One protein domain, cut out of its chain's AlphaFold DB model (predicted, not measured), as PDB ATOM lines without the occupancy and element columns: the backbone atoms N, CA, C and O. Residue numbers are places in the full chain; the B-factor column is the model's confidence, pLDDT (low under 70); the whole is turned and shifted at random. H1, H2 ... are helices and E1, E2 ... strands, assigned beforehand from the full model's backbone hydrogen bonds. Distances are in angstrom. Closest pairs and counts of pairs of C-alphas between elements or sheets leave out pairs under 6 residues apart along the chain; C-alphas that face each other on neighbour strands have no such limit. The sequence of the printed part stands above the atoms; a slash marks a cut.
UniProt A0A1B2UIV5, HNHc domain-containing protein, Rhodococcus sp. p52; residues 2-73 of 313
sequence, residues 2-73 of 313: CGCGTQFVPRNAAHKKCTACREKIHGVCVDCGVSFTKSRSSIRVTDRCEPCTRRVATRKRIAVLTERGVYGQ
ATOM      1  N   CYS A   2      24.010 -34.717  -9.396       58.47
ATOM      2  CA  CYS A   2      25.010 -34.213 -10.346       58.47
ATOM      3  C   CYS A   2      25.787 -35.402 -10.948       58.47
ATOM      4  O   CYS A   2      25.970 -36.404 -10.262       58.47
ATOM      5  N   GLY A   3      26.293 -35.298 -12.184       59.38
ATOM      6  CA  GLY A   3      27.043 -36.377 -12.858       59.38
ATOM      7  C   GLY A   3      28.339 -36.830 -12.157       59.38
ATOM      8  O   GLY A   3      28.988 -37.760 -12.613       59.38
ATOM      9  N   CYS A   4      28.719 -36.185 -11.051       63.38
ATOM     10  CA  CYS A   4      29.821 -36.569 -10.167       63.38
ATOM     11  C   CYS A   4      29.382 -37.330  -8.898       63.38
ATOM     12  O   CYS A   4      30.202 -37.528  -8.007       63.38
ATOM     13  N   GLY A   5      28.106 -37.706  -8.771       64.00
ATOM     14  CA  GLY A   5      27.589 -38.482  -7.636       64.00
ATOM     15  C   GLY A   5      27.273 -37.672  -6.372       64.00
ATOM     16  O   GLY A   5      26.672 -38.202  -5.444       64.00
ATOM     17  N   THR A   6      27.600 -36.376  -6.319       70.62
ATOM     18  CA  THR A   6      27.238 -35.522  -5.175       70.62
ATOM     19  C   THR A   6      25.755 -35.142  -5.197       70.62
ATOM     20  O   THR A   6      25.225 -34.745  -6.249       70.62
ATOM     21  N   GLN A   7      25.102 -35.176  -4.028       67.12
ATOM     22  CA  GLN A   7      23.789 -34.555  -3.834       67.12
ATOM     23  C   GLN A   7      23.887 -33.053  -4.135       67.12
ATOM     24  O   GLN A   7      24.739 -32.342  -3.610       67.12
ATOM     25  N   PHE A   8      23.043 -32.591  -5.054       68.69
ATOM     26  CA  PHE A   8      23.034 -31.224  -5.563       68.69
ATOM     27  C   PHE A   8      21.583 -30.803  -5.782       68.69
ATOM     28  O   PHE A   8      20.854 -31.499  -6.493       68.69
ATOM     29  N   VAL A   9      21.197 -29.668  -5.192       73.19
ATOM     30  CA  VAL A   9      19.883 -29.042  -5.377       73.19
ATOM     31  C   VAL A   9      20.056 -27.819  -6.290       73.19
ATOM     32  O   VAL A   9      20.750 -26.869  -5.909       73.19
ATOM     33  N   PRO A  10      19.496 -27.832  -7.513       70.75
ATOM     34  CA  PRO A  10      19.602 -26.717  -8.448       70.75
ATOM     35  C   PRO A  10      18.835 -25.493  -7.928       70.75
ATOM     36  O   PRO A  10      17.735 -25.616  -7.405       70.75
ATOM     37  N   ARG A  11      19.409 -24.294  -8.098       71.25
ATOM     38  CA  ARG A  11      18.774 -23.027  -7.665       71.25
ATOM     39  C   ARG A  11      17.768 -22.473  -8.682       71.25
ATOM     40  O   ARG A  11      16.921 -21.675  -8.317       71.25
ATOM     41  N   ASN A  12      17.903 -22.844  -9.957       71.75
ATOM     42  CA  ASN A  12      17.016 -22.454 -11.056       71.75
ATOM     43  C   ASN A  12      17.219 -23.389 -12.266       71.75
ATOM     44  O   ASN A  12      18.132 -24.219 -12.268       71.75
ATOM     45  N   ALA A  13      16.409 -23.221 -13.319       67.81
ATOM     46  CA  ALA A  13      16.441 -24.046 -14.536       67.81
ATOM     47  C   ALA A  13      17.786 -24.011 -15.302       67.81
ATOM     48  O   ALA A  13      18.125 -24.952 -16.025       67.81
ATOM     49  N   ALA A  14      18.586 -22.953 -15.121       58.19
ATOM     50  CA  ALA A  14      19.918 -22.825 -15.713       58.19
ATOM     51  C   ALA A  14      21.014 -23.535 -14.887       58.19
ATOM     52  O   ALA A  14      22.084 -23.864 -15.408       58.19
ATOM     53  N   HIS A  15      20.768 -23.812 -13.603       61.19
ATOM     54  CA  HIS A  15      21.758 -24.340 -12.667       61.19
ATOM     55  C   HIS A  15      21.794 -25.877 -12.677       61.19
ATOM     56  O   HIS A  15      21.429 -26.528 -11.707       61.19
ATOM     57  N   LYS A  16      22.251 -26.474 -13.786       66.94
ATOM     58  CA  LYS A  16      22.202 -27.936 -14.022       66.94
ATOM     59  C   LYS A  16      23.358 -28.753 -13.405       66.94
ATOM     60  O   LYS A  16      23.318 -29.979 -13.456       66.94
ATOM     61  N   LYS A  17      24.415 -28.115 -12.876       69.81
ATOM     62  CA  LYS A  17      25.643 -28.768 -12.360       69.81
ATOM     63  C   LYS A  17      26.157 -28.065 -11.096       69.81
ATOM     64  O   LYS A  17      26.007 -26.852 -10.993       69.81
ATOM     65  N   CYS A  18      26.813 -28.797 -10.187       67.12
ATOM     66  CA  CYS A  18      27.445 -28.218  -8.993       67.12
ATOM     67  C   CYS A  18      28.680 -27.362  -9.338       67.12
ATOM     68  O   CYS A  18      29.266 -27.511 -10.411       67.12
ATOM     69  N   THR A  19      29.109 -26.493  -8.417       67.81
ATOM     70  CA  THR A  19      30.256 -25.578  -8.586       67.81
ATOM     71  C   THR A  19      31.526 -26.318  -9.020       67.81
ATOM     72  O   THR A  19      32.157 -25.935 -10.002       67.81
ATOM     73  N   ALA A  20      31.815 -27.465  -8.396       63.09
ATOM     74  CA  ALA A  20      32.959 -28.314  -8.740       63.09
ATOM     75  C   ALA A  20      32.889 -28.912 -10.164       63.09
ATOM     76  O   ALA A  20      33.922 -29.109 -10.802       63.09
ATOM     77  N   CYS A  21      31.687 -29.188 -10.682       60.72
ATOM     78  CA  CYS A  21      31.471 -29.672 -12.053       60.72
ATOM     79  C   CYS A  21      31.353 -28.546 -13.085       60.72
ATOM     80  O   CYS A  21      31.441 -28.805 -14.283       60.72
ATOM     81  N   ARG A  22      31.128 -27.302 -12.653       64.31
ATOM     82  CA  ARG A  22      31.080 -26.129 -13.538       64.31
ATOM     83  C   ARG A  22      32.485 -25.683 -13.954       64.31
ATOM     84  O   ARG A  22      32.665 -25.187 -15.064       64.31
ATOM     85  N   GLU A  23      33.473 -25.933 -13.099       64.69
ATOM     86  CA  GLU A  23      34.888 -25.593 -13.309       64.69
ATOM     87  C   GLU A  23      35.691 -26.685 -14.033       64.69
ATOM     88  O   GLU A  23      36.813 -26.431 -14.481       64.69
ATOM     89  N   LYS A  24      35.120 -27.888 -14.187       68.62
ATOM     90  CA  LYS A  24      35.786 -29.048 -14.786       68.62
ATOM     91  C   LYS A  24      35.138 -29.476 -16.103       68.62
ATOM     92  O   LYS A  24      33.920 -29.589 -16.216       68.62
ATOM     93  N   ILE A  25      35.967 -29.734 -17.107       70.00
ATOM     94  CA  ILE A  25      35.598 -30.401 -18.354       70.00
ATOM     95  C   ILE A  25      35.775 -31.897 -18.126       70.00
ATOM     96  O   ILE A  25      36.860 -32.335 -17.748       70.00
ATOM     97  N   HIS A  26      34.708 -32.656 -18.346       75.50
ATOM     98  CA  HIS A  26      34.711 -34.113 -18.322       75.50
ATOM     99  C   HIS A  26      34.638 -34.609 -19.766       75.50
ATOM    100  O   HIS A  26      33.852 -34.074 -20.547       75.50
ATOM    101  N   GLY A  27      35.439 -35.608 -20.121       80.19
ATOM    102  CA  GLY A  27      35.446 -36.172 -21.469       80.19
ATOM    103  C   GLY A  27      36.049 -37.567 -21.500       80.19
ATOM    104  O   GLY A  27      36.663 -38.005 -20.528       80.19
ATOM    105  N   VAL A  28      35.867 -38.258 -22.619       84.62
ATOM    106  CA  VAL A  28      36.536 -39.526 -22.922       84.62
ATOM    107  C   VAL A  28      37.676 -39.213 -23.878       84.62
ATOM    108  O   VAL A  28      37.469 -38.535 -24.881       84.62
ATOM    109  N   CYS A  29      38.891 -39.637 -23.539       83.94
ATOM    110  CA  CYS A  29      40.064 -39.352 -24.356       83.94
ATOM    111  C   CYS A  29      39.961 -40.056 -25.711       83.94
ATOM    112  O   CYS A  29      39.909 -41.282 -25.744       83.94
ATOM    113  N   VAL A  30      40.038 -39.308 -26.812       89.12
ATOM    114  CA  VAL A  30      40.004 -39.882 -28.172       89.12
ATOM    115  C   VAL A  30      41.161 -40.844 -28.466       89.12
ATOM    116  O   VAL A  30      41.009 -41.753 -29.270       89.12
ATOM    117  N   ASP A  31      42.305 -40.686 -27.789       84.50
ATOM    118  CA  ASP A  31      43.494 -41.511 -28.047       84.50
ATOM    119  C   ASP A  31      43.569 -42.773 -27.169       84.50
ATOM    120  O   ASP A  31      44.263 -43.721 -27.522       84.50
ATOM    121  N   CYS A  32      42.953 -42.776 -25.981       88.31
ATOM    122  CA  CYS A  32      43.088 -43.898 -25.039       88.31
ATOM    123  C   CYS A  32      41.777 -44.393 -24.425       88.31
ATOM    124  O   CYS A  32      41.813 -45.299 -23.600       88.31
ATOM    125  N   GLY A  33      40.636 -43.785 -24.753       84.81
ATOM    126  CA  GLY A  33      39.318 -44.178 -24.247       84.81
ATOM    127  C   GLY A  33      39.092 -43.932 -22.750       84.81
ATOM    128  O   GLY A  33      38.002 -44.172 -22.244       84.81
ATOM    129  N   VAL A  34      40.094 -43.433 -22.020       87.69
ATOM    130  CA  VAL A  34      39.980 -43.182 -20.578       87.69
ATOM    131  C   VAL A  34      39.189 -41.902 -20.327       87.69
ATOM    132  O   VAL A  34      39.454 -40.859 -20.939       87.69
ATOM    133  N   SER A  35      38.238 -41.970 -19.396       86.12
ATOM    134  CA  SER A  35      37.512 -40.801 -18.910       86.12
ATOM    135  C   SER A  35      38.444 -39.887 -18.108       86.12
ATOM    136  O   SER A  35      39.232 -40.328 -17.273       86.12
ATOM    137  N   PHE A  36      38.396 -38.586 -18.377       81.69
ATOM    138  CA  PHE A  36      39.281 -37.614 -17.745       81.69
ATOM    139  C   PHE A  36      38.528 -36.365 -17.299       81.69
ATOM    140  O   PHE A  36      37.448 -36.044 -17.799       81.69
ATOM    141  N   THR A  37      39.136 -35.641 -16.355       80.81
ATOM    142  CA  THR A  37      38.646 -34.344 -15.883       80.81
ATOM    143  C   THR A  37      39.765 -33.306 -15.948       80.81
ATOM    144  O   THR A  37      40.883 -33.581 -15.518       80.81
ATOM    145  N   LYS A  38      39.493 -32.128 -16.520       71.56
ATOM    146  CA  LYS A  38      40.446 -31.004 -16.621       71.56
ATOM    147  C   LYS A  38      39.801 -29.703 -16.159       71.56
ATOM    148  O   LYS A  38      38.587 -29.565 -16.258       71.56
ATOM    149  N   SER A  39      40.583 -28.745 -15.672       65.75
ATOM    150  CA  SER A  39      40.077 -27.407 -15.341       65.75
ATOM    151  C   SER A  39      39.755 -26.609 -16.612       65.75
ATOM    152  O   SER A  39      40.484 -26.686 -17.597       65.75
ATOM    153  N   ARG A  40      38.693 -25.788 -16.599       62.00
ATOM    154  CA  ARG A  40      38.355 -24.877 -17.721       62.00
ATOM    155  C   ARG A  40      39.411 -23.799 -17.996       62.00
ATOM    156  O   ARG A  40      39.343 -23.158 -19.037       62.00
ATOM    157  N   SER A  41      40.368 -23.594 -17.091       57.16
ATOM    158  CA  SER A  41      41.469 -22.636 -17.255       57.16
ATOM    159  C   SER A  41      42.481 -23.033 -18.337       57.16
ATOM    160  O   SER A  41      43.292 -22.202 -18.739       57.16
ATOM    161  N   SER A  42      42.447 -24.269 -18.852       55.62
ATOM    162  CA  SER A  42      43.219 -24.617 -20.042       55.62
ATOM    163  C   SER A  42      42.582 -23.946 -21.264       55.62
ATOM    164  O   SER A  42      41.513 -24.361 -21.701       55.62
ATOM    165  N   ILE A  43      43.257 -22.940 -21.831       48.25
ATOM    166  CA  ILE A  43      42.867 -22.133 -23.013       48.25
ATOM    167  C   ILE A  43      42.352 -22.942 -24.225       48.25
ATOM    168  O   ILE A  43      41.721 -22.384 -25.117       48.25
ATOM    169  N   ARG A  44      42.589 -24.257 -24.280       56.97
ATOM    170  CA  ARG A  44      42.092 -25.144 -25.336       56.97
ATOM    171  C   ARG A  44      41.167 -26.192 -24.728       56.97
ATOM    172  O   ARG A  44      41.582 -26.955 -23.859       56.97
ATOM    173  N   VAL A  45      39.931 -26.255 -25.216       58.50
ATOM    174  CA  VAL A  45      39.048 -27.406 -24.992       58.50
ATOM    175  C   VAL A  45      39.674 -28.581 -25.742       58.50
ATOM    176  O   VAL A  45      39.672 -28.599 -26.967       58.50
ATOM    177  N   THR A  46      40.297 -29.514 -25.022       68.19
ATOM    178  CA  THR A  46      40.927 -30.698 -25.623       68.19
ATOM    179  C   THR A  46      40.064 -31.928 -25.386       68.19
ATOM    180  O   THR A  46      39.709 -32.214 -24.245       68.19
ATOM    181  N   ASP A  47      39.832 -32.700 -26.434       82.19
ATOM    182  CA  ASP A  47      39.240 -34.044 -26.451       82.19
ATOM    183  C   ASP A  47      40.196 -35.150 -25.942       82.19
ATOM    184  O   ASP A  47      39.841 -36.325 -25.874       82.19
ATOM    185  N   ARG A  48      41.421 -34.782 -25.548       84.50
ATOM    186  CA  ARG A  48      42.461 -35.679 -25.025       84.50
ATOM    187  C   ARG A  48      42.702 -35.498 -23.531       84.50
ATOM    188  O   ARG A  48      42.718 -34.377 -23.017       84.50
ATOM    189  N   CYS A  49      43.042 -36.584 -22.837       83.81
ATOM    190  CA  CYS A  49      43.577 -36.520 -21.477       83.81
ATOM    191  C   CYS A  49      44.965 -35.839 -21.449       83.81
ATOM    192  O   CYS A  49      45.626 -35.682 -22.478       83.81
ATOM    193  N   GLU A  50      45.416 -35.392 -20.272       81.00
ATOM    194  CA  GLU A  50      46.701 -34.687 -20.106       81.00
ATOM    195  C   GLU A  50      47.915 -35.518 -20.594       81.00
ATOM    196  O   GLU A  50      48.706 -34.995 -21.383       81.00
ATOM    197  N   PRO A  51      48.036 -36.822 -20.260       84.06
ATOM    198  CA  PRO A  51      49.106 -37.670 -20.793       84.06
ATOM    199  C   PRO A  51      49.135 -37.750 -22.325       84.06
ATOM    200  O   PRO A  51      50.197 -37.574 -22.925       84.06
ATOM    201  N   CYS A  52      47.989 -37.982 -22.973       83.06
ATOM    202  CA  CYS A  52      47.913 -38.081 -24.434       83.06
ATOM    203  C   CYS A  52      48.188 -36.734 -25.112       83.06
ATOM    204  O   CYS A  52      48.898 -36.679 -26.114       83.06
ATOM    205  N   THR A  53      47.738 -35.631 -24.504       84.62
ATOM    206  CA  THR A  53      48.051 -34.269 -24.968       84.62
ATOM    207  C   THR A  53      49.567 -34.033 -25.001       84.62
ATOM    208  O   THR A  53      50.100 -33.587 -26.018       84.62
ATOM    209  N   ARG A  54      50.281 -34.397 -23.925       82.25
ATOM    210  CA  ARG A  54      51.751 -34.308 -23.875       82.25
ATOM    211  C   ARG A  54      52.410 -35.215 -24.905       82.25
ATOM    212  O   ARG A  54      53.329 -34.781 -25.588       82.25
ATOM    213  N   ARG A  55      51.917 -36.445 -25.062       85.00
ATOM    214  CA  ARG A  55      52.461 -37.424 -26.014       85.00
ATOM    215  C   ARG A  55      52.409 -36.903 -27.458       85.00
ATOM    216  O   ARG A  55      53.405 -36.986 -28.175       85.00
ATOM    217  N   VAL A  56      51.285 -36.304 -27.861       85.00
ATOM    218  CA  VAL A  56      51.120 -35.675 -29.184       85.00
ATOM    219  C   VAL A  56      52.027 -34.453 -29.340       85.00
ATOM    220  O   VAL A  56      52.669 -34.304 -30.380       85.00
ATOM    221  N   ALA A  57      52.128 -33.599 -28.317       82.81
ATOM    222  CA  ALA A  57      53.021 -32.439 -28.343       82.81
ATOM    223  C   ALA A  57      54.496 -32.849 -28.503       82.81
ATOM    224  O   ALA A  57      55.210 -32.261 -29.314       82.81
ATOM    225  N   THR A  58      54.932 -33.897 -27.796       84.19
ATOM    226  CA  THR A  58      56.282 -34.457 -27.926       84.19
ATOM    227  C   THR A  58      56.530 -35.002 -29.330       84.19
ATOM    228  O   THR A  58      57.546 -34.656 -29.923       84.19
ATOM    229  N   ARG A  59      55.600 -35.779 -29.910       84.12
ATOM    230  CA  ARG A  59      55.736 -36.282 -31.294       84.12
ATOM    231  C   ARG A  59      55.871 -35.150 -32.313       84.12
ATOM    232  O   ARG A  59      56.772 -35.195 -33.140       84.12
ATOM    233  N   LYS A  60      55.025 -34.115 -32.220       85.19
ATOM    234  CA  LYS A  60      55.112 -32.934 -33.098       85.19
ATOM    235  C   LYS A  60      56.449 -32.213 -32.952       85.19
ATOM    236  O   LYS A  60      57.045 -31.821 -33.945       85.19
ATOM    237  N   ARG A  61      56.935 -32.062 -31.716       81.06
ATOM    238  CA  ARG A  61      58.240 -31.451 -31.444       81.06
ATOM    239  C   ARG A  61      59.384 -32.268 -32.041       81.06
ATOM    240  O   ARG A  61      60.278 -31.676 -32.628       81.06
ATOM    241  N   ILE A  62      59.352 -33.594 -31.898       77.81
ATOM    242  CA  ILE A  62      60.354 -34.487 -32.491       77.81
ATOM    243  C   ILE A  62      60.331 -34.354 -34.015       77.81
ATOM    244  O   ILE A  62      61.380 -34.085 -34.576       77.81
ATOM    245  N   ALA A  63      59.159 -34.415 -34.659       79.31
ATOM    246  CA  ALA A  63      59.034 -34.273 -36.113       79.31
ATOM    247  C   ALA A  63      59.650 -32.963 -36.640       79.31
ATOM    248  O   ALA A  63      60.492 -33.000 -37.529       79.31
ATOM    249  N   VAL A  64      59.328 -31.822 -36.015       81.31
ATOM    250  CA  VAL A  64      59.909 -30.514 -36.381       81.31
ATOM    251  C   VAL A  64      61.428 -30.486 -36.185       81.31
ATOM    252  O   VAL A  64      62.150 -29.871 -36.965       81.31
ATOM    253  N   LEU A  65      61.939 -31.116 -35.126       74.62
ATOM    254  CA  LEU A  65      63.380 -31.175 -34.866       74.62
ATOM    255  C   LEU A  65      64.099 -32.130 -35.832       74.62
ATOM    256  O   LEU A  65      65.224 -31.844 -36.228       74.62
ATOM    257  N   THR A  66      63.444 -33.206 -36.264       72.88
ATOM    258  CA  THR A  66      63.930 -34.109 -37.316       72.88
ATOM    259  C   THR A  66      63.962 -33.411 -38.680       72.88
ATOM    260  O   THR A  66      64.986 -33.469 -39.350       72.88
ATOM    261  N   GLU A  67      62.914 -32.672 -39.066       76.00
ATOM    262  CA  GLU A  67      62.890 -31.855 -40.300       76.00
ATOM    263  C   GLU A  67      64.003 -30.800 -40.325       76.00
ATOM    264  O   GLU A  67      64.584 -30.513 -41.366       76.00
ATOM    265  N   ARG A  68      64.338 -30.239 -39.158       78.56
ATOM    266  CA  ARG A  68      65.437 -29.277 -38.988       78.56
ATOM    267  C   ARG A  68      66.824 -29.928 -38.926       78.56
ATOM    268  O   ARG A  68      67.788 -29.233 -38.620       78.56
ATOM    269  N   GLY A  69      66.928 -31.241 -39.141       68.38
ATOM    270  CA  GLY A  69      68.190 -31.985 -39.092       68.38
ATOM    271  C   GLY A  69      68.824 -32.069 -37.699       68.38
ATOM    272  O   GLY A  69      69.973 -32.477 -37.576       68.38
ATOM    273  N   VAL A  70      68.097 -31.689 -36.640       68.81
ATOM    274  CA  VAL A  70      68.584 -31.749 -35.249       68.81
ATOM    275  C   VAL A  70      68.614 -33.194 -34.748       68.81
ATOM    276  O   VAL A  70      69.472 -33.554 -33.946       68.81
ATOM    277  N   TYR A  71      67.690 -34.027 -35.232       57.84
ATOM    278  CA  TYR A  71      67.698 -35.472 -35.018       57.84
ATOM    279  C   TYR A  71      67.855 -36.183 -36.361       57.84
ATOM    280  O   TYR A  71      67.018 -36.001 -37.245       57.84
ATOM    281  N   GLY A  72      68.894 -37.008 -36.505       60.41
ATOM    282  CA  GLY A  72      68.985 -37.961 -37.614       60.41
ATOM    283  C   GLY A  72      67.890 -39.027 -37.520       60.41
ATOM    284  O   GLY A  72      67.309 -39.239 -36.449       60.41
ATOM    285  N   GLN A  73      67.597 -39.715 -38.628       58.12
ATOM    286  CA  GLN A  73      66.818 -40.951 -38.538       58.12
ATOM    287  C   GLN A  73      67.570 -41.929 -37.619       58.12
ATOM    288  O   GLN A  73      68.792 -42.026 -37.741       58.12
TER     289      GLN A  73
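What this domain is: This is residues 2 to 73 of the 313 residues of the protein "HNHc domain-containing protein" of Rhodococcus sp. p52 (UniProt A0A1B2UIV5). The printed part is a long, thin rod, with a loop of residues 2 to 18 at one end, a small two-stranded hairpin of E1 and E2 in the middle, and the long helix H2 reaching towards the other end. The short helix H1 lies between the loop and the hairpin, and residues 64 to 69, of which 64 to 67 belong to H2, stick out free. The 72 printed residues hold two named helices and two named strands, in the order H1, E1, E2, H2, with the sheet E1 - E2 antiparallel. The class is mixed, helices and strands, with under half of the residues in named elements. The whole is extended, with a radius of gyration of the C-alphas of 18.2 A and spans of 60 by 22 by 14 A.

How they stand to each other: H1, residues 19 to 22, is joined by a tight link of 1 residue to E1, residues 24 to 28. E1 and E2, residues 35 to 39, form a hairpin, antiparallel at 154 degrees between their directions. The C-alphas of Val 28 and Ser 35 face each other at 4.3 A. N 25 and O 38, at 2.8 A, and N 27 and O 36, at 3.1 A, are within hydrogen-bond range. H2, residues 50 to 67, is apart from H1 and from E1, and H1 is apart from E2. In H2 every O i to N i+4 pair is within hydrogen-bond range; H1 is too short for such a pair.

Where its parts are: H1, residues 19 to 22, begins at C-alpha 19 (30.256, -25.578, -8.586). E1, residues 24 to 28, is 13.3 A long and E2, residues 35 to 39, is 14.1 A. H2, residues 50 to 67, is 26.0 A long and ends at C-alpha 67 (62.890, -31.855, -40.300).

The domain as a whole: The C-alphas farthest apart, those of Asn 12 and Gly 72, are 60.4 A apart. The printed part has no cut and no long link. Mean pLDDT of the printed part is 72.9, and 31 residues are under 70, among them residues 13 to 24 and 39 to 46.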